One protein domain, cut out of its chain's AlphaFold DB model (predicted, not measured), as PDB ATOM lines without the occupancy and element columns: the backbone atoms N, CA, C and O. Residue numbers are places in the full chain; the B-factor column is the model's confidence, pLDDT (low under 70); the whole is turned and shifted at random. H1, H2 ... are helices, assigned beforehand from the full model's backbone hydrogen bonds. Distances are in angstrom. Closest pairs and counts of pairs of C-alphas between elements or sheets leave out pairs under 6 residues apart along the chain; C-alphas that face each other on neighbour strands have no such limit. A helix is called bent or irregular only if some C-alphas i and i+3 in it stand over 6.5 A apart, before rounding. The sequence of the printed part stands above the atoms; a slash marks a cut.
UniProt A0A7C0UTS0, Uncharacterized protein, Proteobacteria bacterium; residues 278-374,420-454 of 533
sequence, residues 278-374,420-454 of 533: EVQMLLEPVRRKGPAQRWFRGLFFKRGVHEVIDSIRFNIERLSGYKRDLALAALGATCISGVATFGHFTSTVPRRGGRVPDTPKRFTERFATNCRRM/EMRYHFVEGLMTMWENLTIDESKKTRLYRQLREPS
ATOM      1  N   GLU A 278     245.719 187.193 227.518       98.75
ATOM      2  CA  GLU A 278     245.372 186.568 226.241       98.75
ATOM      3  C   GLU A 278     245.065 187.618 225.170       98.75
ATOM      4  O   GLU A 278     245.505 187.473 224.034       98.75
ATOM      5  N   VAL A 279     244.366 188.708 225.512       98.69
ATOM      6  CA  VAL A 279     244.133 189.815 224.568       98.69
ATOM      7  C   VAL A 279     245.441 190.522 224.190       98.69
ATOM      8  O   VAL A 279     245.581 190.899 223.027       98.69
ATOM      9  N   GLN A 280     246.405 190.668 225.106       98.38
ATOM     10  CA  GLN A 280     247.723 191.228 224.779       98.38
ATOM     11  C   GLN A 280     248.555 190.273 223.913       98.38
ATOM     12  O   GLN A 280     249.074 190.698 222.885       98.38
ATOM     13  N   MET A 281     248.597 188.980 224.250       98.50
ATOM     14  CA  MET A 281     249.263 187.941 223.454       98.50
ATOM     15  C   MET A 281     248.712 187.892 222.024       98.50
ATOM     16  O   MET A 281     249.466 187.811 221.057       98.50
ATOM     17  N   LEU A 282     247.393 188.032 221.856       98.75
ATOM     18  CA  LEU A 282     246.776 188.122 220.533       98.75
ATOM     19  C   LEU A 282     247.256 189.335 219.720       98.75
ATOM     20  O   LEU A 282     247.273 189.256 218.495       98.75
ATOM     21  N   LEU A 283     247.668 190.427 220.365       98.50
ATOM     22  CA  LEU A 283     248.160 191.647 219.717       98.50
ATOM     23  C   LEU A 283     249.674 191.650 219.438       98.50
ATOM     24  O   LEU A 283     250.156 192.585 218.793       98.50
ATOM     25  N   GLU A 284     250.419 190.629 219.872       98.00
ATOM     26  CA  GLU A 284     251.858 190.511 219.612       98.00
ATOM     27  C   GLU A 284     252.157 190.480 218.097       98.00
ATOM     28  O   GLU A 284     251.561 189.685 217.360       98.00
ATOM     29  N   PRO A 285     253.087 191.311 217.589       96.94
ATOM     30  CA  PRO A 285     253.396 191.362 216.164       96.94
ATOM     31  C   PRO A 285     254.152 190.107 215.708       96.94
ATOM     32  O   PRO A 285     255.221 189.779 216.224       96.94
ATOM     33  N   VAL A 286     253.651 189.444 214.664       95.81
ATOM     34  CA  VAL A 286     254.270 188.238 214.102       95.81
ATOM     35  C   VAL A 286     255.033 188.605 212.827       95.81
ATOM     36  O   VAL A 286     254.461 189.114 211.870       95.81
ATOM     37  N   ARG A 287     256.337 188.300 212.764       88.62
ATOM     38  CA  ARG A 287     257.198 188.626 211.599       88.62
ATOM     39  C   ARG A 287     256.879 187.828 210.318       88.62
ATOM     40  O   ARG A 287     257.482 188.077 209.274       88.62
ATOM     41  N   ARG A 288     255.947 186.870 210.372       91.94
ATOM     42  CA  ARG A 288     255.507 186.051 209.232       91.94
ATOM     43  C   ARG A 288     254.487 186.819 208.384       91.94
ATOM     44  O   ARG A 288     253.470 187.272 208.896       91.94
ATOM     45  N   LYS A 289     254.713 186.896 207.068       91.69
ATOM     46  CA  LYS A 289     253.692 187.361 206.111       91.69
ATOM     47  C   LYS A 289     252.574 186.323 206.006       91.69
ATOM     48  O   LYS A 289     252.876 185.134 205.913       91.69
ATOM     49  N   GLY A 290     251.316 186.754 205.999       94.94
ATOM     50  CA  GLY A 290     250.170 185.853 205.904       94.94
ATOM     51  C   GLY A 290     249.247 186.103 204.705       94.94
ATOM     52  O   GLY A 290     249.507 186.977 203.871       94.94
ATOM     53  N   PRO A 291     248.180 185.295 204.597       95.94
ATOM     54  CA  PRO A 291     247.097 185.428 203.626       95.94
ATOM     55  C   PRO A 291     246.546 186.841 203.431       95.94
ATOM     56  O   PRO A 291     246.386 187.275 202.287       95.94
ATOM     57  N   ALA A 292     246.277 187.574 204.517       96.25
ATOM     58  CA  ALA A 292     245.652 188.888 204.427       96.25
ATOM     59  C   ALA A 292     246.596 189.883 203.734       96.25
ATOM     60  O   ALA A 292     246.186 190.591 202.812       96.25
ATOM     61  N   GLN A 293     247.879 189.887 204.115       94.88
ATOM     62  CA  GLN A 293     248.924 190.661 203.438       94.88
ATOM     63  C   GLN A 293     249.140 190.216 201.995       94.88
ATOM     64  O   GLN A 293     249.361 191.064 201.136       94.88
ATOM     65  N   ARG A 294     249.139 188.906 201.726       94.94
ATOM     66  CA  ARG A 294     249.450 188.367 200.397       94.94
ATOM     67  C   ARG A 294     248.411 188.791 199.366       94.94
ATOM     68  O   ARG A 294     248.784 189.258 198.296       94.94
ATOM     69  N   TRP A 295     247.132 188.610 199.683       94.94
ATOM     70  CA  TRP A 295     246.057 188.715 198.695       94.94
ATOM     71  C   TRP A 295     245.317 190.053 198.713       94.94
ATOM     72  O   TRP A 295     244.833 190.475 197.665       94.94
ATOM     73  N   PHE A 296     245.255 190.745 199.856       94.38
ATOM     74  CA  PHE A 296     244.394 191.923 200.043       94.38
ATOM     75  C   PHE A 296     245.159 193.236 200.287       94.38
ATOM     76  O   PHE A 296     244.560 194.256 200.629       94.38
ATOM     77  N   ARG A 297     246.484 193.259 200.084       90.56
ATOM     78  CA  ARG A 297     247.309 194.458 200.307       90.56
ATOM     79  C   ARG A 297     246.779 195.675 199.543       90.56
ATOM     80  O   ARG A 297     246.650 195.648 198.325       90.56
ATOM     81  N   GLY A 298     246.530 196.768 200.265       86.38
ATOM     82  CA  GLY A 298     246.014 198.016 199.686       86.38
ATOM     83  C   GLY A 298     244.506 198.026 199.409       86.38
ATOM     84  O   GLY A 298     243.996 199.036 198.932       86.38
ATOM     85  N   LEU A 299     243.781 196.950 199.729       90.06
ATOM     86  CA  LEU A 299     242.322 196.873 199.627       90.06
ATOM     87  C   LEU A 299     241.687 197.102 201.005       90.06
ATOM     88  O   LEU A 299     242.284 196.755 202.015       90.06
ATOM     89  N   PHE A 300     240.462 197.635 201.060       89.44
ATOM     90  CA  PHE A 300     239.594 197.732 202.256       89.44
ATOM     91  C   PHE A 300     240.068 198.618 203.438       89.44
ATOM     92  O   PHE A 300     239.264 199.370 203.994       89.44
ATOM     93  N   PHE A 301     241.345 198.558 203.814       90.94
ATOM     94  CA  PHE A 301     241.952 199.192 204.986       90.94
ATOM     95  C   PHE A 301     243.195 200.015 204.608       90.94
ATOM     96  O   PHE A 301     243.722 199.901 203.499       90.94
ATOM     97  N   LYS A 302     243.713 200.832 205.537       92.12
ATOM     98  CA  LYS A 302     244.995 201.524 205.325       92.12
ATOM     99  C   LYS A 302     246.175 200.536 205.352       92.12
ATOM    100  O   LYS A 302     246.100 199.452 205.935       92.12
ATOM    101  N   ARG A 303     247.294 200.930 204.731       92.56
ATOM    102  CA  ARG A 303     248.566 200.180 204.736       92.56
ATOM    103  C   ARG A 303     248.976 199.817 206.174       92.56
ATOM    104  O   ARG A 303     248.870 200.654 207.067       92.56
ATOM    105  N   GLY A 304     249.438 198.583 206.387       94.19
ATOM    106  CA  GLY A 304     249.813 198.054 207.703       94.19
ATOM    107  C   GLY A 304     248.699 197.296 208.440       94.19
ATOM    108  O   GLY A 304     248.986 196.620 209.421       94.19
ATOM    109  N   VAL A 305     247.426 197.402 208.031       96.25
ATOM    110  CA  VAL A 305     246.324 196.732 208.755       96.25
ATOM    111  C   VAL A 305     246.276 195.228 208.477       96.25
ATOM    112  O   VAL A 305     245.982 194.458 209.384       96.25
ATOM    113  N   HIS A 306     246.614 194.779 207.267       96.75
ATOM    114  CA  HIS A 306     246.647 193.346 206.951       96.75
ATOM    115  C   HIS A 306     247.771 192.626 207.700       96.75
ATOM    116  O   HIS A 306     247.601 191.492 208.130       96.75
ATOM    117  N   GLU A 307     248.891 193.319 207.907       96.88
ATOM    118  CA  GLU A 307     250.013 192.896 208.738       96.88
ATOM    119  C   GLU A 307     249.569 192.635 210.200       96.88
ATOM    120  O   GLU A 307     249.943 191.623 210.799       96.88
ATOM    121  N   VAL A 308     248.698 193.496 210.747       97.81
ATOM    122  CA  VAL A 308     248.066 193.311 212.069       97.81
ATOM    123  C   VAL A 308     247.041 192.169 212.053       97.81
ATOM    124  O   VAL A 308     247.051 191.341 212.961       97.81
ATOM    125  N   ILE A 309     246.192 192.082 211.020       98.06
ATOM    126  CA  ILE A 309     245.197 191.002 210.872       98.06
ATOM    127  C   ILE A 309     245.878 189.632 210.845       98.06
ATOM    128  O   ILE A 309     245.465 188.753 211.595       98.06
ATOM    129  N   ASP A 310     246.924 189.452 210.033       98.12
ATOM    130  CA  ASP A 310     247.674 188.193 209.973       98.12
ATOM    131  C   ASP A 310     248.336 187.868 211.320       98.12
ATOM    132  O   ASP A 310     248.260 186.724 211.759       98.12
ATOM    133  N   SER A 311     248.933 188.858 212.000       98.38
ATOM    134  CA  SER A 311     249.552 188.661 213.322       98.38
ATOM    135  C   SER A 311     248.538 188.146 214.344       98.38
ATOM    136  O   SER A 311     248.715 187.055 214.886       98.38
ATOM    137  N   ILE A 312     247.416 188.860 214.517       98.69
ATOM    138  CA  ILE A 312     246.323 188.442 215.405       98.69
ATOM    139  C   ILE A 312     245.827 187.054 215.009       98.69
ATOM    140  O   ILE A 312     245.678 186.171 215.852       98.69
ATOM    141  N   ARG A 313     245.582 186.831 213.716       98.31
ATOM    142  CA  ARG A 313     244.987 185.588 213.235       98.31
ATOM    143  C   ARG A 313     245.936 184.396 213.369       98.31
ATOM    144  O   ARG A 313     245.436 183.295 213.579       98.31
ATOM    145  N   PHE A 314     247.254 184.590 213.335       98.31
ATOM    146  CA  PHE A 314     248.232 183.566 213.712       98.31
ATOM    147  C   PHE A 314     248.259 183.311 215.225       98.31
ATOM    148  O   PHE A 314     248.273 182.151 215.630       98.31
ATOM    149  N   ASN A 315     248.201 184.354 216.056       98.62
ATOM    150  CA  ASN A 315     248.170 184.204 217.515       98.62
ATOM    151  C   ASN A 315     246.893 183.486 217.997       98.62
ATOM    152  O   ASN A 315     246.950 182.701 218.941       98.62
ATOM    153  N   ILE A 316     245.759 183.663 217.303       98.62
ATOM    154  CA  ILE A 316     244.497 182.941 217.562       98.62
ATOM    155  C   ILE A 316     244.657 181.412 217.478       98.62
ATOM    156  O   ILE A 316     243.936 180.701 218.173       98.62
ATOM    157  N   GLU A 317     245.596 180.883 216.689       97.38
ATOM    158  CA  GLU A 317     245.831 179.429 216.602       97.38
ATOM    159  C   GLU A 317     246.457 178.836 217.881       97.38
ATOM    160  O   GLU A 317     246.435 177.623 218.061       97.38
ATOM    161  N   ARG A 318     246.952 179.677 218.805       97.94
ATOM    162  CA  ARG A 318     247.355 179.262 220.164       97.94
ATOM    163  C   ARG A 318     246.156 179.038 221.099       97.94
ATOM    164  O   ARG A 318     246.330 178.490 222.184       97.94
ATOM    165  N   LEU A 319     244.953 179.475 220.714       98.56
ATOM    166  CA  LEU A 319     243.730 179.337 221.505       98.56
ATOM    167  C   LEU A 319     242.885 178.152 221.026       98.56
ATOM    168  O   LEU A 319     242.811 177.845 219.836       98.56
ATOM    169  N   SER A 320     242.157 177.536 221.955       98.25
ATOM    170  CA  SER A 320     241.227 176.436 221.686       98.25
ATOM    171  C   SER A 320     239.822 176.734 222.226       98.25
ATOM    172  O   SER A 320     239.605 177.691 222.978       98.25
ATOM    173  N   GLY A 321     238.840 175.935 221.790       98.44
ATOM    174  CA  GLY A 321     237.442 176.046 222.215       98.44
ATOM    175  C   GLY A 321     236.875 177.467 222.110       98.44
ATOM    176  O   GLY A 321     237.193 178.220 221.187       98.44
ATOM    177  N   TYR A 322     236.062 177.853 223.096       98.75
ATOM    178  CA  TYR A 322     235.366 179.143 223.090       98.75
ATOM    179  C   TYR A 322     236.289 180.369 223.131       98.75
ATOM    180  O   TYR A 322     235.868 181.437 222.693       98.75
ATOM    181  N   LYS A 323     237.543 180.250 223.593       98.81
ATOM    182  CA  LYS A 323     238.511 181.360 223.521       98.81
ATOM    183  C   LYS A 323     238.888 181.666 222.073       98.81
ATOM    184  O   LYS A 323     238.905 182.830 221.672       98.81
ATOM    185  N   ARG A 324     239.101 180.622 221.264       98.81
ATOM    186  CA  ARG A 324     239.302 180.752 219.815       98.81
ATOM    187  C   ARG A 324     238.064 181.352 219.146       98.81
ATOM    188  O   ARG A 324     238.198 182.302 218.383       98.81
ATOM    189  N   ASP A 325     236.871 180.852 219.478       98.81
ATOM    190  CA  ASP A 325     235.602 181.370 218.940       98.81
ATOM    191  C   ASP A 325     235.402 182.868 219.258       98.81
ATOM    192  O   ASP A 325     235.096 183.653 218.358       98.81
ATOM    193  N   LEU A 326     235.644 183.289 220.508       98.81
ATOM    194  CA  LEU A 326     235.582 184.693 220.944       98.81
ATOM    195  C   LEU A 326     236.554 185.585 220.167       98.81
ATOM    196  O   LEU A 326     236.155 186.644 219.681       98.81
ATOM    197  N   ALA A 327     237.812 185.160 220.028       98.81
ATOM    198  CA  ALA A 327     238.830 185.936 219.327       98.81
ATOM    199  C   ALA A 327     238.537 186.051 217.819       98.81
ATOM    200  O   ALA A 327     238.711 187.122 217.237       98.81
ATOM    201  N   LEU A 328     238.023 184.987 217.189       98.81
ATOM    202  CA  LEU A 328     237.593 184.990 215.785       98.81
ATOM    203  C   LEU A 328     236.391 185.908 215.549       98.81
ATOM    204  O   LEU A 328     236.410 186.731 214.629       98.81
ATOM    205  N   ALA A 329     235.373 185.817 216.406       98.56
ATOM    206  CA  ALA A 329     234.204 186.684 216.352       98.56
ATOM    207  C   ALA A 329     234.584 188.163 216.568       98.56
ATOM    208  O   ALA A 329     234.140 189.032 215.811       98.56
ATOM    209  N   ALA A 330     235.467 188.456 217.532       98.56
ATOM    210  CA  ALA A 330     235.993 189.800 217.772       98.56
ATOM    211  C   ALA A 330     236.825 190.328 216.589       98.56
ATOM    212  O   ALA A 330     236.667 191.491 216.203       98.56
ATOM    213  N   LEU A 331     237.668 189.495 215.966       98.69
ATOM    214  CA  LEU A 331     238.459 189.879 214.792       98.69
ATOM    215  C   LEU A 331     237.556 190.189 213.593       98.69
ATOM    216  O   LEU A 331     237.685 191.256 212.994       98.69
ATOM    217  N   GLY A 332     236.584 189.326 213.288       98.00
ATOM    218  CA  GLY A 332     235.625 189.581 212.213       98.00
ATOM    219  C   GLY A 332     234.778 190.835 212.461       98.00
ATOM    220  O   GLY A 332     234.669 191.685 211.578       98.00
ATOM    221  N   ALA A 333     234.278 191.042 213.686       96.75
ATOM    222  CA  ALA A 333     233.579 192.275 214.071       96.75
ATOM    223  C   ALA A 333     234.454 193.535 213.905       96.75
ATOM    224  O   ALA A 333     233.951 194.606 213.544       96.75
ATOM    225  N   THR A 334     235.765 193.407 214.131       97.31
ATOM    226  CA  THR A 334     236.763 194.469 213.931       97.31
ATOM    227  C   THR A 334     236.941 194.777 212.445       97.31
ATOM    228  O   THR A 334     236.800 195.937 212.063       97.31
ATOM    229  N   CYS A 335     237.118 193.758 211.600       96.31
ATOM    230  CA  CYS A 335     237.188 193.899 210.143       96.31
ATOM    231  C   CYS A 335     235.946 194.603 209.567       96.31
ATOM    232  O   CYS A 335     236.074 195.587 208.840       96.31
ATOM    233  N   ILE A 336     234.737 194.153 209.930       93.25
ATOM    234  CA  ILE A 336     233.473 194.741 209.444       93.25
ATOM    235  C   ILE A 336     233.299 196.181 209.962       93.25
ATOM    236  O   ILE A 336     232.794 197.051 209.255       93.25
ATOM    237  N   SER A 337     233.729 196.472 211.190       89.81
ATOM    238  CA  SER A 337     233.590 197.815 211.768       89.81
ATOM    239  C   SER A 337     234.624 198.826 211.259       89.81
ATOM    240  O   SER A 337     234.310 200.021 211.228       89.81
ATOM    241  N   GLY A 338     235.824 198.361 210.900       84.50
ATOM    242  CA  GLY A 338     236.966 199.176 210.472       84.50
ATOM    243  C   GLY A 338     237.079 199.413 208.962       84.50
ATOM    244  O   GLY A 338     237.888 200.243 208.545       84.50
ATOM    245  N   VAL A 339     236.282 198.718 208.139       82.12
ATOM    246  CA  VAL A 339     236.246 198.917 206.680       82.12
ATOM    247  C   VAL A 339     235.416 200.148 206.293       82.12
ATOM    248  O   VAL A 339     234.379 200.448 206.893       82.12
ATOM    249  N   ALA A 340     235.844 200.863 205.248       73.31
ATOM    250  CA  ALA A 340     235.212 202.112 204.806       73.31
ATOM    251  C   ALA A 340     233.774 201.952 204.263       73.31
ATOM    252  O   ALA A 340     232.978 202.893 204.252       73.31
ATOM    253  N   THR A 341     233.433 200.750 203.801       74.94
ATOM    254  CA  THR A 341     232.279 200.414 202.949       74.94
ATOM    255  C   THR A 341     231.062 199.899 203.728       74.94
ATOM    256  O   THR A 341     230.322 199.031 203.259       74.94
ATOM    257  N   PHE A 342     230.843 200.440 204.931       75.56
ATOM    258  CA  PHE A 342     229.752 200.058 205.844       75.56
ATOM    259  C   PHE A 342     229.699 198.551 206.167       75.56
ATOM    260  O   PHE A 342     228.618 197.986 206.315       75.56
ATOM    261  N   GLY A 343     230.860 197.897 206.268       79.56
ATOM    262  CA  GLY A 343     230.956 196.480 206.628       79.56
ATOM    263  C   GLY A 343     230.865 195.475 205.478       79.56
ATOM    264  O   GLY A 343     230.840 194.278 205.742       79.56
ATOM    265  N   HIS A 344     230.828 195.921 204.218       85.12
ATOM    266  CA  HIS A 344     230.774 195.024 203.056       85.12
ATOM    267  C   HIS A 344     232.062 195.061 202.239       85.12
ATOM    268  O   HIS A 344     232.504 196.127 201.815       85.12
ATOM    269  N   PHE A 345     232.602 193.897 201.901       89.06
ATOM    270  CA  PHE A 345     233.858 193.765 201.156       89.06
ATOM    271  C   PHE A 345     233.655 193.784 199.623       89.06
ATOM    272  O   PHE A 345     234.521 193.382 198.857       89.06
ATOM    273  N   THR A 346     232.512 194.292 199.142       84.94
ATOM    274  CA  THR A 346     232.160 194.366 197.707       84.94
ATOM    275  C   THR A 346     232.624 195.642 196.997       84.94
ATOM    276  O   THR A 346     232.317 195.839 195.825       84.94
ATOM    277  N   SER A 347     233.362 196.518 197.680       81.94
ATOM    278  CA  SER A 347     234.004 197.696 197.087       81.94
ATOM    279  C   SER A 347     235.332 197.961 197.786       81.94
ATOM    280  O   SER A 347     235.463 197.733 198.986       81.94
ATOM    281  N   THR A 348     236.302 198.476 197.039       79.62
ATOM    282  CA  THR A 348     237.573 198.999 197.565       79.62
ATOM    283  C   THR A 348     237.542 200.519 197.729       79.62
ATOM    284  O   THR A 348     238.300 201.068 198.523       79.62
ATOM    285  N   VAL A 349     236.633 201.201 197.023       75.25
ATOM    286  CA  VAL A 349     236.435 202.651 197.103       75.25
ATOM    287  C   VAL A 349     235.560 202.980 198.323       75.25
ATOM    288  O   VAL A 349     234.475 202.392 198.453       75.25
ATOM    289  N   PRO A 350     235.978 203.910 199.209       68.06
ATOM    290  CA  PRO A 350     235.131 204.448 200.272       68.06
ATOM    291  C   PRO A 350     233.835 205.040 199.707       68.06
ATOM    292  O   PRO A 350     233.858 205.806 198.746       68.06
ATOM    293  N   ARG A 351     232.684 204.718 200.307       66.25
ATOM    294  CA  ARG A 351     231.413 205.347 199.907       66.25
ATOM    295  C   ARG A 351     231.363 206.804 200.378       66.25
ATOM    296  O   ARG A 351     231.960 207.147 201.396       66.25
ATOM    297  N   ARG A 352     230.611 207.657 199.675       59.62
ATOM    298  CA  ARG A 352     230.337 209.040 200.106       59.62
ATOM    299  C   ARG A 352     229.595 209.001 201.452       59.62
ATOM    300  O   ARG A 352     228.572 208.330 201.562       59.62
ATOM    301  N   GLY A 353     230.143 209.645 202.484       62.69
ATOM    302  CA  GLY A 353     229.665 209.504 203.872       62.69
ATOM    303  C   GLY A 353     230.008 208.162 204.545       62.69
ATOM    304  O   GLY A 353     229.428 207.826 205.575       62.69
ATOM    305  N   GLY A 354     230.910 207.374 203.956       61.28
ATOM    306  CA  GLY A 354     231.468 206.151 204.532       61.28
ATOM    307  C   GLY A 354     232.430 206.423 205.689       61.28
ATOM    308  O   GLY A 354     232.781 207.563 205.989       61.28
ATOM    309  N   ARG A 355     232.874 205.356 206.358       70.19
ATOM    310  CA  ARG A 355     233.841 205.477 207.460       70.19
ATOM    311  C   ARG A 355     235.242 205.730 206.908       70.19
ATOM    312  O   ARG A 355     235.622 205.143 205.900       70.19
ATOM    313  N   VAL A 356     236.044 206.522 207.620       79.06
ATOM    314  CA  VAL A 356     237.500 206.525 207.410       79.06
ATOM    315  C   VAL A 356     238.018 205.125 207.768       79.06
ATOM    316  O   VAL A 356     237.804 204.713 208.916       79.06
ATOM    317  N   PRO A 357     238.660 204.395 206.833       82.38
ATOM    318  CA  PRO A 357     239.184 203.065 207.113       82.38
ATOM    319  C   PRO A 357     240.279 203.135 208.178       82.38
ATOM    320  O   PRO A 357     241.064 204.090 208.221       82.38
ATOM    321  N   ASP A 358     240.309 202.128 209.048       88.31
ATOM    322  CA  ASP A 358     241.192 202.124 210.214       88.31
ATOM    323  C   ASP A 358     242.685 202.143 209.836       88.31
ATOM    324  O   ASP A 358     243.106 201.647 208.789       88.31
ATOM    325  N   THR A 359     243.486 202.750 210.716       93.81
ATOM    326  CA  THR A 359     244.951 202.621 210.765       93.81
ATOM    327  C   THR A 359     245.336 201.377 211.579       93.81
ATOM    328  O   THR A 359     244.498 200.890 212.341       93.81
ATOM    329  N   PRO A 360     246.594 200.893 211.517       96.25
ATOM    330  CA  PRO A 360     247.049 199.769 212.342       96.25
ATOM    331  C   PRO A 360     246.758 199.965 213.839       96.25
ATOM    332  O   PRO A 360     246.113 199.119 214.450       96.25
ATOM    333  N   LYS A 361     247.111 201.135 214.397       96.44
ATOM    334  CA  LYS A 361     246.818 201.509 215.795       96.44
ATOM    335  C   LYS A 361     245.320 201.408 216.124       96.44
ATOM    336  O   LYS A 361     244.944 200.717 217.066       96.44
ATOM    337  N   ARG A 362     244.460 202.027 215.307       95.62
ATOM    338  CA  ARG A 362     243.004 202.035 215.527       95.62
ATOM    339  C   ARG A 362     242.379 200.646 215.380       95.62
ATOM    340  O   ARG A 362     241.412 200.339 216.071       95.62
ATOM    341  N   PHE A 363     242.925 199.809 214.499       97.06
ATOM    342  CA  PHE A 363     242.493 198.424 214.333       97.06
ATOM    343  C   PHE A 363     242.822 197.590 215.580       97.06
ATOM    344  O   PHE A 363     241.941 196.913 216.103       97.06
ATOM    345  N   THR A 364     244.045 197.708 216.109       98.06
ATOM    346  CA  THR A 364     244.487 197.094 217.376       98.06
ATOM    347  C   THR A 364     243.606 197.517 218.560       98.06
ATOM    348  O   THR A 364     243.072 196.667 219.275       98.06
ATOM    349  N   GLU A 365     243.373 198.822 218.731       97.88
ATOM    350  CA  GLU A 365     242.497 199.372 219.780       97.88
ATOM    351  C   GLU A 365     241.056 198.853 219.657       97.88
ATOM    352  O   GLU A 365     240.426 198.472 220.653       97.88
ATOM    353  N   ARG A 366     240.528 198.793 218.426       97.06
ATOM    354  CA  ARG A 366     239.195 198.256 218.145       97.06
ATOM    355  C   ARG A 366     239.116 196.755 218.419       97.06
ATOM    356  O   ARG A 366     238.106 196.323 218.967       97.06
ATOM    357  N   PHE A 367     240.149 195.981 218.085       98.50
ATOM    358  CA  PHE A 367     240.198 194.548 218.370       98.50
ATOM    359  C   PHE A 367     240.136 194.281 219.876       98.50
ATOM    360  O   PHE A 367     239.221 193.594 220.325       98.50
ATOM    361  N   ALA A 368     241.010 194.914 220.668       98.56
ATOM    362  CA  ALA A 368     240.984 194.802 222.130       98.56
ATOM    363  C   ALA A 368     239.619 195.204 222.718       98.56
ATOM    364  O   ALA A 368     239.075 194.527 223.590       98.56
ATOM    365  N   THR A 369     239.030 196.287 222.202       98.12
ATOM    366  CA  THR A 369     237.693 196.748 222.596       98.12
ATOM    367  C   THR A 369     236.616 195.717 222.258       98.12
ATOM    368  O   THR A 369     235.771 195.411 223.097       98.12
ATOM    369  N   ASN A 370     236.652 195.129 221.062       98.38
ATOM    370  CA  ASN A 370     235.700 194.102 220.654       98.38
ATOM    371  C   ASN A 370     235.873 192.801 221.452       98.38
ATOM    372  O   ASN A 370     234.859 192.216 221.811       98.38
ATOM    373  N   CYS A 371     237.090 192.392 221.829       98.56
ATOM    374  CA  CYS A 371     237.300 191.265 222.748       98.56
ATOM    375  C   CYS A 371     236.605 191.498 224.101       98.56
ATOM    376  O   CYS A 371     235.880 190.625 224.576       98.56
ATOM    377  N   ARG A 372     236.732 192.700 224.688       97.94
ATOM    378  CA  ARG A 372     236.029 193.063 225.936       97.94
ATOM    379  C   ARG A 372     234.504 193.047 225.773       97.94
ATOM    380  O   ARG A 372     233.808 192.508 226.627       97.94
ATOM    381  N   ARG A 373     233.984 193.586 224.664       97.75
ATOM    382  CA  ARG A 373     232.539 193.599 224.361       97.75
ATOM    383  C   ARG A 373     231.989 192.191 224.128       97.75
ATOM    384  O   ARG A 373     230.919 191.871 224.623       97.75
ATOM    385  N   MET A 374     232.742 191.324 223.449       97.69
ATOM    386  CA  MET A 374     232.396 189.911 223.274       97.69
ATOM    387  C   MET A 374     232.403 189.154 224.612       97.69
ATOM    388  O   MET A 374     231.443 188.445 224.896       97.69
ATOM    389  N   GLU A 420     227.581 185.666 201.438       84.38
ATOM    390  CA  GLU A 420     228.942 185.151 201.246       84.38
ATOM    391  C   GLU A 420     229.818 186.159 200.497       84.38
ATOM    392  O   GLU A 420     230.869 186.544 200.992       84.38
ATOM    393  N   MET A 421     229.361 186.693 199.362       87.12
ATOM    394  CA  MET A 421     230.089 187.707 198.591       87.12
ATOM    395  C   MET A 421     230.314 189.001 199.396       87.12
ATOM    396  O   MET A 421     231.386 189.612 199.314       87.12
ATOM    397  N   ARG A 422     229.325 189.427 200.197       88.19
ATOM    398  CA  ARG A 422     229.423 190.631 201.045       88.19
ATOM    399  C   ARG A 422     230.433 190.494 202.177       88.19
ATOM    400  O   ARG A 422     231.088 191.486 202.503       88.19
ATOM    401  N   TYR A 423     230.576 189.292 202.724       91.38
ATOM    402  CA  TYR A 423     231.417 188.990 203.880       91.38
ATOM    403  C   TYR A 423     232.623 188.095 203.554       91.38
ATOM    404  O   TYR A 423     233.330 187.701 204.476       91.38
ATOM    405  N   HIS A 424     232.913 187.830 202.273       93.31
ATOM    406  CA  HIS A 424     233.910 186.849 201.807       93.31
ATOM    407  C   HIS A 424     235.298 187.020 202.446       93.31
ATOM    408  O   HIS A 424     235.987 186.039 202.709       93.31
ATOM    409  N   PHE A 425     235.711 188.262 202.722       95.50
ATOM    410  CA  PHE A 425     236.963 188.549 203.416       95.50
ATOM    411  C   PHE A 425     236.949 187.980 204.841       95.50
ATOM    412  O   PHE A 425     237.885 187.311 205.254       95.50
ATOM    413  N   VAL A 426     235.871 188.206 205.591       96.31
ATOM    414  CA  VAL A 426     235.740 187.736 206.977       96.31
ATOM    415  C   VAL A 426     235.455 186.239 207.029       96.31
ATOM    416  O   VAL A 426     236.013 185.557 207.881       96.31
ATOM    417  N   GLU A 427     234.652 185.711 206.107       95.69
ATOM    418  CA  GLU A 427     234.376 184.274 206.020       95.69
ATOM    419  C   GLU A 427     235.646 183.479 205.680       95.69
ATOM    420  O   GLU A 427     235.979 182.523 206.379       95.69
ATOM    421  N   GLY A 428     236.424 183.927 204.688       96.31
ATOM    422  CA  GLY A 428     237.718 183.328 204.365       96.31
ATOM    423  C   GLY A 428     238.755 183.501 205.481       96.31
ATOM    424  O   GLY A 428     239.488 182.561 205.782       96.31
ATOM    425  N   LEU A 429     238.767 184.640 206.185       97.50
ATOM    426  CA  LEU A 429     239.629 184.864 207.354       97.50
ATOM    427  C   LEU A 429     239.406 183.824 208.469       97.50
ATOM    428  O   LEU A 429     240.345 183.516 209.207       97.50
ATOM    429  N   MET A 430     238.209 183.231 208.587       97.56
ATOM    430  CA  MET A 430     237.962 182.168 209.572       97.56
ATOM    431  C   MET A 430     238.849 180.939 209.325       97.56
ATOM    432  O   MET A 430     239.351 180.364 210.289       97.56
ATOM    433  N   THR A 431     239.126 180.590 208.063       96.00
ATOM    434  CA  THR A 431     240.030 179.486 207.673       96.00
ATOM    435  C   THR A 431     241.377 179.960 207.136       96.00
ATOM    436  O   THR A 431     242.095 179.174 206.530       96.00
ATOM    437  N   MET A 432     241.738 181.240 207.293       95.56
ATOM    438  CA  MET A 432     242.932 181.812 206.646       95.56
ATOM    439  C   MET A 432     242.962 181.616 205.113       95.56
ATOM    440  O   MET A 432     244.026 181.566 204.499       95.56
ATOM    441  N   TRP A 433     241.777 181.543 204.496       95.81
ATOM    442  CA  TRP A 433     241.535 181.194 203.091       95.81
ATOM    443  C   TRP A 433     242.166 179.858 202.656       95.81
ATOM    444  O   TRP A 433     242.392 179.627 201.468       95.81
ATOM    445  N   GLU A 434     242.415 178.952 203.603       94.56
ATOM    446  CA  GLU A 434     242.848 177.585 203.323       94.56
ATOM    447  C   GLU A 434     241.856 176.888 202.378       94.56
ATOM    448  O   GLU A 434     240.637 176.976 202.555       94.56
ATOM    449  N   ASN A 435     242.394 176.219 201.352       92.88
ATOM    450  CA  ASN A 435     241.651 175.561 200.271       92.88
ATOM    451  C   ASN A 435     240.728 176.480 199.434       92.88
ATOM    452  O   ASN A 435     239.873 175.985 198.698       92.88
ATOM    453  N   LEU A 436     240.913 177.808 199.489       93.19
ATOM    454  CA  LEU A 436     240.218 178.772 198.627       93.19
ATOM    455  C   LEU A 436     241.144 179.318 197.533       93.19
ATOM    456  O   LEU A 436     242.311 179.630 197.763       93.19
ATOM    457  N   THR A 437     240.609 179.488 196.325       93.75
ATOM    458  CA  THR A 437     241.335 180.049 195.179       93.75
ATOM    459  C   THR A 437     240.921 181.499 194.987       93.75
ATOM    460  O   THR A 437     239.844 181.769 194.453       93.75
ATOM    461  N   ILE A 438     241.766 182.438 195.417       94.12
ATOM    462  CA  ILE A 438     241.538 183.873 195.217       94.12
ATOM    463  C   ILE A 438     241.570 184.206 193.718       94.12
ATOM    464  O   ILE A 438     242.514 183.853 193.013       94.12
ATOM    465  N   ASP A 439     240.548 184.903 193.231       91.50
ATOM    466  CA  ASP A 439     240.507 185.443 191.876       91.50
ATOM    467  C   ASP A 439     241.148 186.837 191.844       91.50
ATOM    468  O   ASP A 439     240.530 187.865 192.145       91.50
ATOM    469  N   GLU A 440     242.424 186.864 191.465       90.81
ATOM    470  CA  GLU A 440     243.212 188.091 191.348       90.81
ATOM    471  C   GLU A 440     242.820 188.985 190.157       90.81
ATOM    472  O   GLU A 440     243.264 190.135 190.096       90.81
ATOM    473  N   SER A 441     241.917 188.538 189.272       89.12
ATOM    474  CA  SER A 441     241.289 189.425 188.279       89.12
ATOM    475  C   SER A 441     240.249 190.360 188.913       89.12
ATOM    476  O   SER A 441     239.988 191.454 188.408       89.12
ATOM    477  N   LYS A 442     239.647 189.972 190.049       87.50
ATOM    478  CA  LYS A 442     238.608 190.771 190.711       87.50
ATOM    479  C   LYS A 442     239.238 191.835 191.608       87.50
ATOM    480  O   LYS A 442     240.062 191.541 192.479       87.50
ATOM    481  N   LYS A 443     238.753 193.077 191.472       87.25
ATOM    482  CA  LYS A 443     239.157 194.237 192.297       87.25
ATOM    483  C   LYS A 443     238.999 193.996 193.804       87.25
ATOM    484  O   LYS A 443     239.744 194.566 194.589       87.25
ATOM    485  N   THR A 444     238.039 193.162 194.202       89.19
ATOM    486  CA  THR A 444     237.744 192.816 195.601       89.19
ATOM    487  C   THR A 444     238.298 191.461 196.038       89.19
ATOM    488  O   THR A 444     238.042 191.078 197.169       89.19
ATOM    489  N   ARG A 445     239.052 190.740 195.186       90.88
ATOM    490  CA  ARG A 445     239.712 189.464 195.543       90.88
ATOM    491  C   ARG A 445     238.746 188.389 196.078       90.88
ATOM    492  O   ARG A 445     239.035 187.673 197.033       90.88
ATOM    493  N   LEU A 446     237.591 188.272 195.419       89.81
ATOM    494  CA  LEU A 446     236.638 187.173 195.616       89.81
ATOM    495  C   LEU A 446     237.322 185.816 195.379       89.81
ATOM    496  O   LEU A 446     238.186 185.720 194.512       89.81
ATOM    497  N   TYR A 447     236.928 184.762 196.097       89.69
ATOM    498  CA  TYR A 447     237.404 183.400 195.822       89.69
ATOM    499  C   TYR A 447     236.447 182.640 194.897       89.69
ATOM    500  O   TYR A 447     235.230 182.806 194.980       89.69
ATOM    501  N   ARG A 448     236.993 181.787 194.020       84.94
ATOM    502  CA  ARG A 448     236.233 181.059 192.980       84.94
ATOM    503  C   ARG A 448     235.178 180.103 193.542       84.94
ATOM    504  O   ARG A 448     234.198 179.818 192.872       84.94
ATOM    505  N   GLN A 449     235.382 179.617 194.765       84.06
ATOM    506  CA  GLN A 449     234.479 178.711 195.473       84.06
ATOM    507  C   GLN A 449     233.263 179.417 196.103       84.06
ATOM    508  O   GLN A 449     232.438 178.732 196.705       84.06
ATOM    509  N   LEU A 450     233.140 180.752 195.999       75.88
ATOM    510  CA  LEU A 450     231.926 181.470 196.400       75.88
ATOM    511  C   LEU A 450     230.730 180.907 195.638       75.88
ATOM    512  O   LEU A 450     230.713 180.915 194.406       75.88
ATOM    513  N   ARG A 451     229.731 180.422 196.374       60.41
ATOM    514  CA  ARG A 451     228.527 179.855 195.770       60.41
ATOM    515  C   ARG A 451     227.456 180.928 195.551       60.41
ATOM    516  O   ARG A 451     227.475 182.010 196.137       60.41
ATOM    517  N   GLU A 452     226.507 180.538 194.706       60.03
ATOM    518  CA  GLU A 452     225.224 181.188 194.424       60.03
ATOM    519  C   GLU A 452     225.248 182.420 193.491       60.03
ATOM    520  O   GLU A 452     225.572 183.537 193.916       60.03
ATOM    521  N   PRO A 453     224.811 182.259 192.217       53.84
ATOM    522  CA  PRO A 453     224.252 183.377 191.459       53.84
ATOM    523  C   PRO A 453     222.994 183.927 192.155       53.84
ATOM    524  O   PRO A 453     222.431 183.311 193.059       53.84
ATOM    525  N   SER A 454     222.523 185.097 191.722       61.28
ATOM    526  CA  SER A 454     221.259 185.672 192.198       61.28
ATOM    527  C   SER A 454     220.087 184.711 191.966       61.28
ATOM    528  O   SER A 454     219.815 184.358 190.817       61.28
TER     529      SER A 454
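AT A GLANCE: This is residues 278 to 374 and 420 to 454 of the 533 residues of an uncharacterized protein of Proteobacteria bacterium (UniProt A0A7C0UTS0). The longest helix, H4, and H3 form a helical hairpin, and H5 packs across both, the three centres making a triangle. Short H1 and H2 pack on H3, irregular H6 packs on H4, and long stretches without named elements run from 339 to 359 and 431 to 454. The 132 printed residues include six named helices, H1 to H6 in chain order, and no named strand: the class is all helix. The whole is compact, with a radius of gyration of the C-alphas of 14.1 A and spans of 40 by 35 by 27 A.

IN THESE COORDINATES: Find C-alpha 321 at (237.442, 176.046, 222.215); from there H4 runs 25.9 A to residue 338. Look next at H3, residues 305 to 318, 20.9 A, and H5, residues 360 to 374, 20.8 A. H1 is residues 278 to 283, beginning at (245.372, 186.568, 226.241), and H2 is residues 291 to 296. H6, residues 420 to 430, ends at (237.962, 182.168, 209.572); it is irregular, with C-alphas 422 and 425 8.2 A apart.

HOW THE PARTS SIT: H4 touches H3, closest at C-alphas 324 and 316, 6.1 A, at a shallow tilt of 9 degrees, opposite ways. H5 touches H4, closest at C-alphas 370 and 330, 5.2 A, at a steep tilt of 49 degrees. H6 touches H4 residues 328 to 336 alone, closest at C-alphas 426 and 332, 5.6 A. H3 is the hub, touching also H1, H2 and H5; H2 and H3 are a hairpin, with C-alphas 293 and 306 closest at 5.0 A. H2 and H4 are apart. Every O i to N i+4 pair is within hydrogen-bond range in H1, H2, H4 and H5; H3 has 8 of 10 and H6 5 of 7.

THE WHOLE: The C-alphas farthest apart, of Gln 280 and Ser 454, are 42.3 A apart. Residues 375 to 419 are not printed; C-alphas 374 and 420 are 22.8 A apart across this cut. H4 to H5 is a long link. Look for pLDDT under 70 at residues 350 to 354 and 451 to 454.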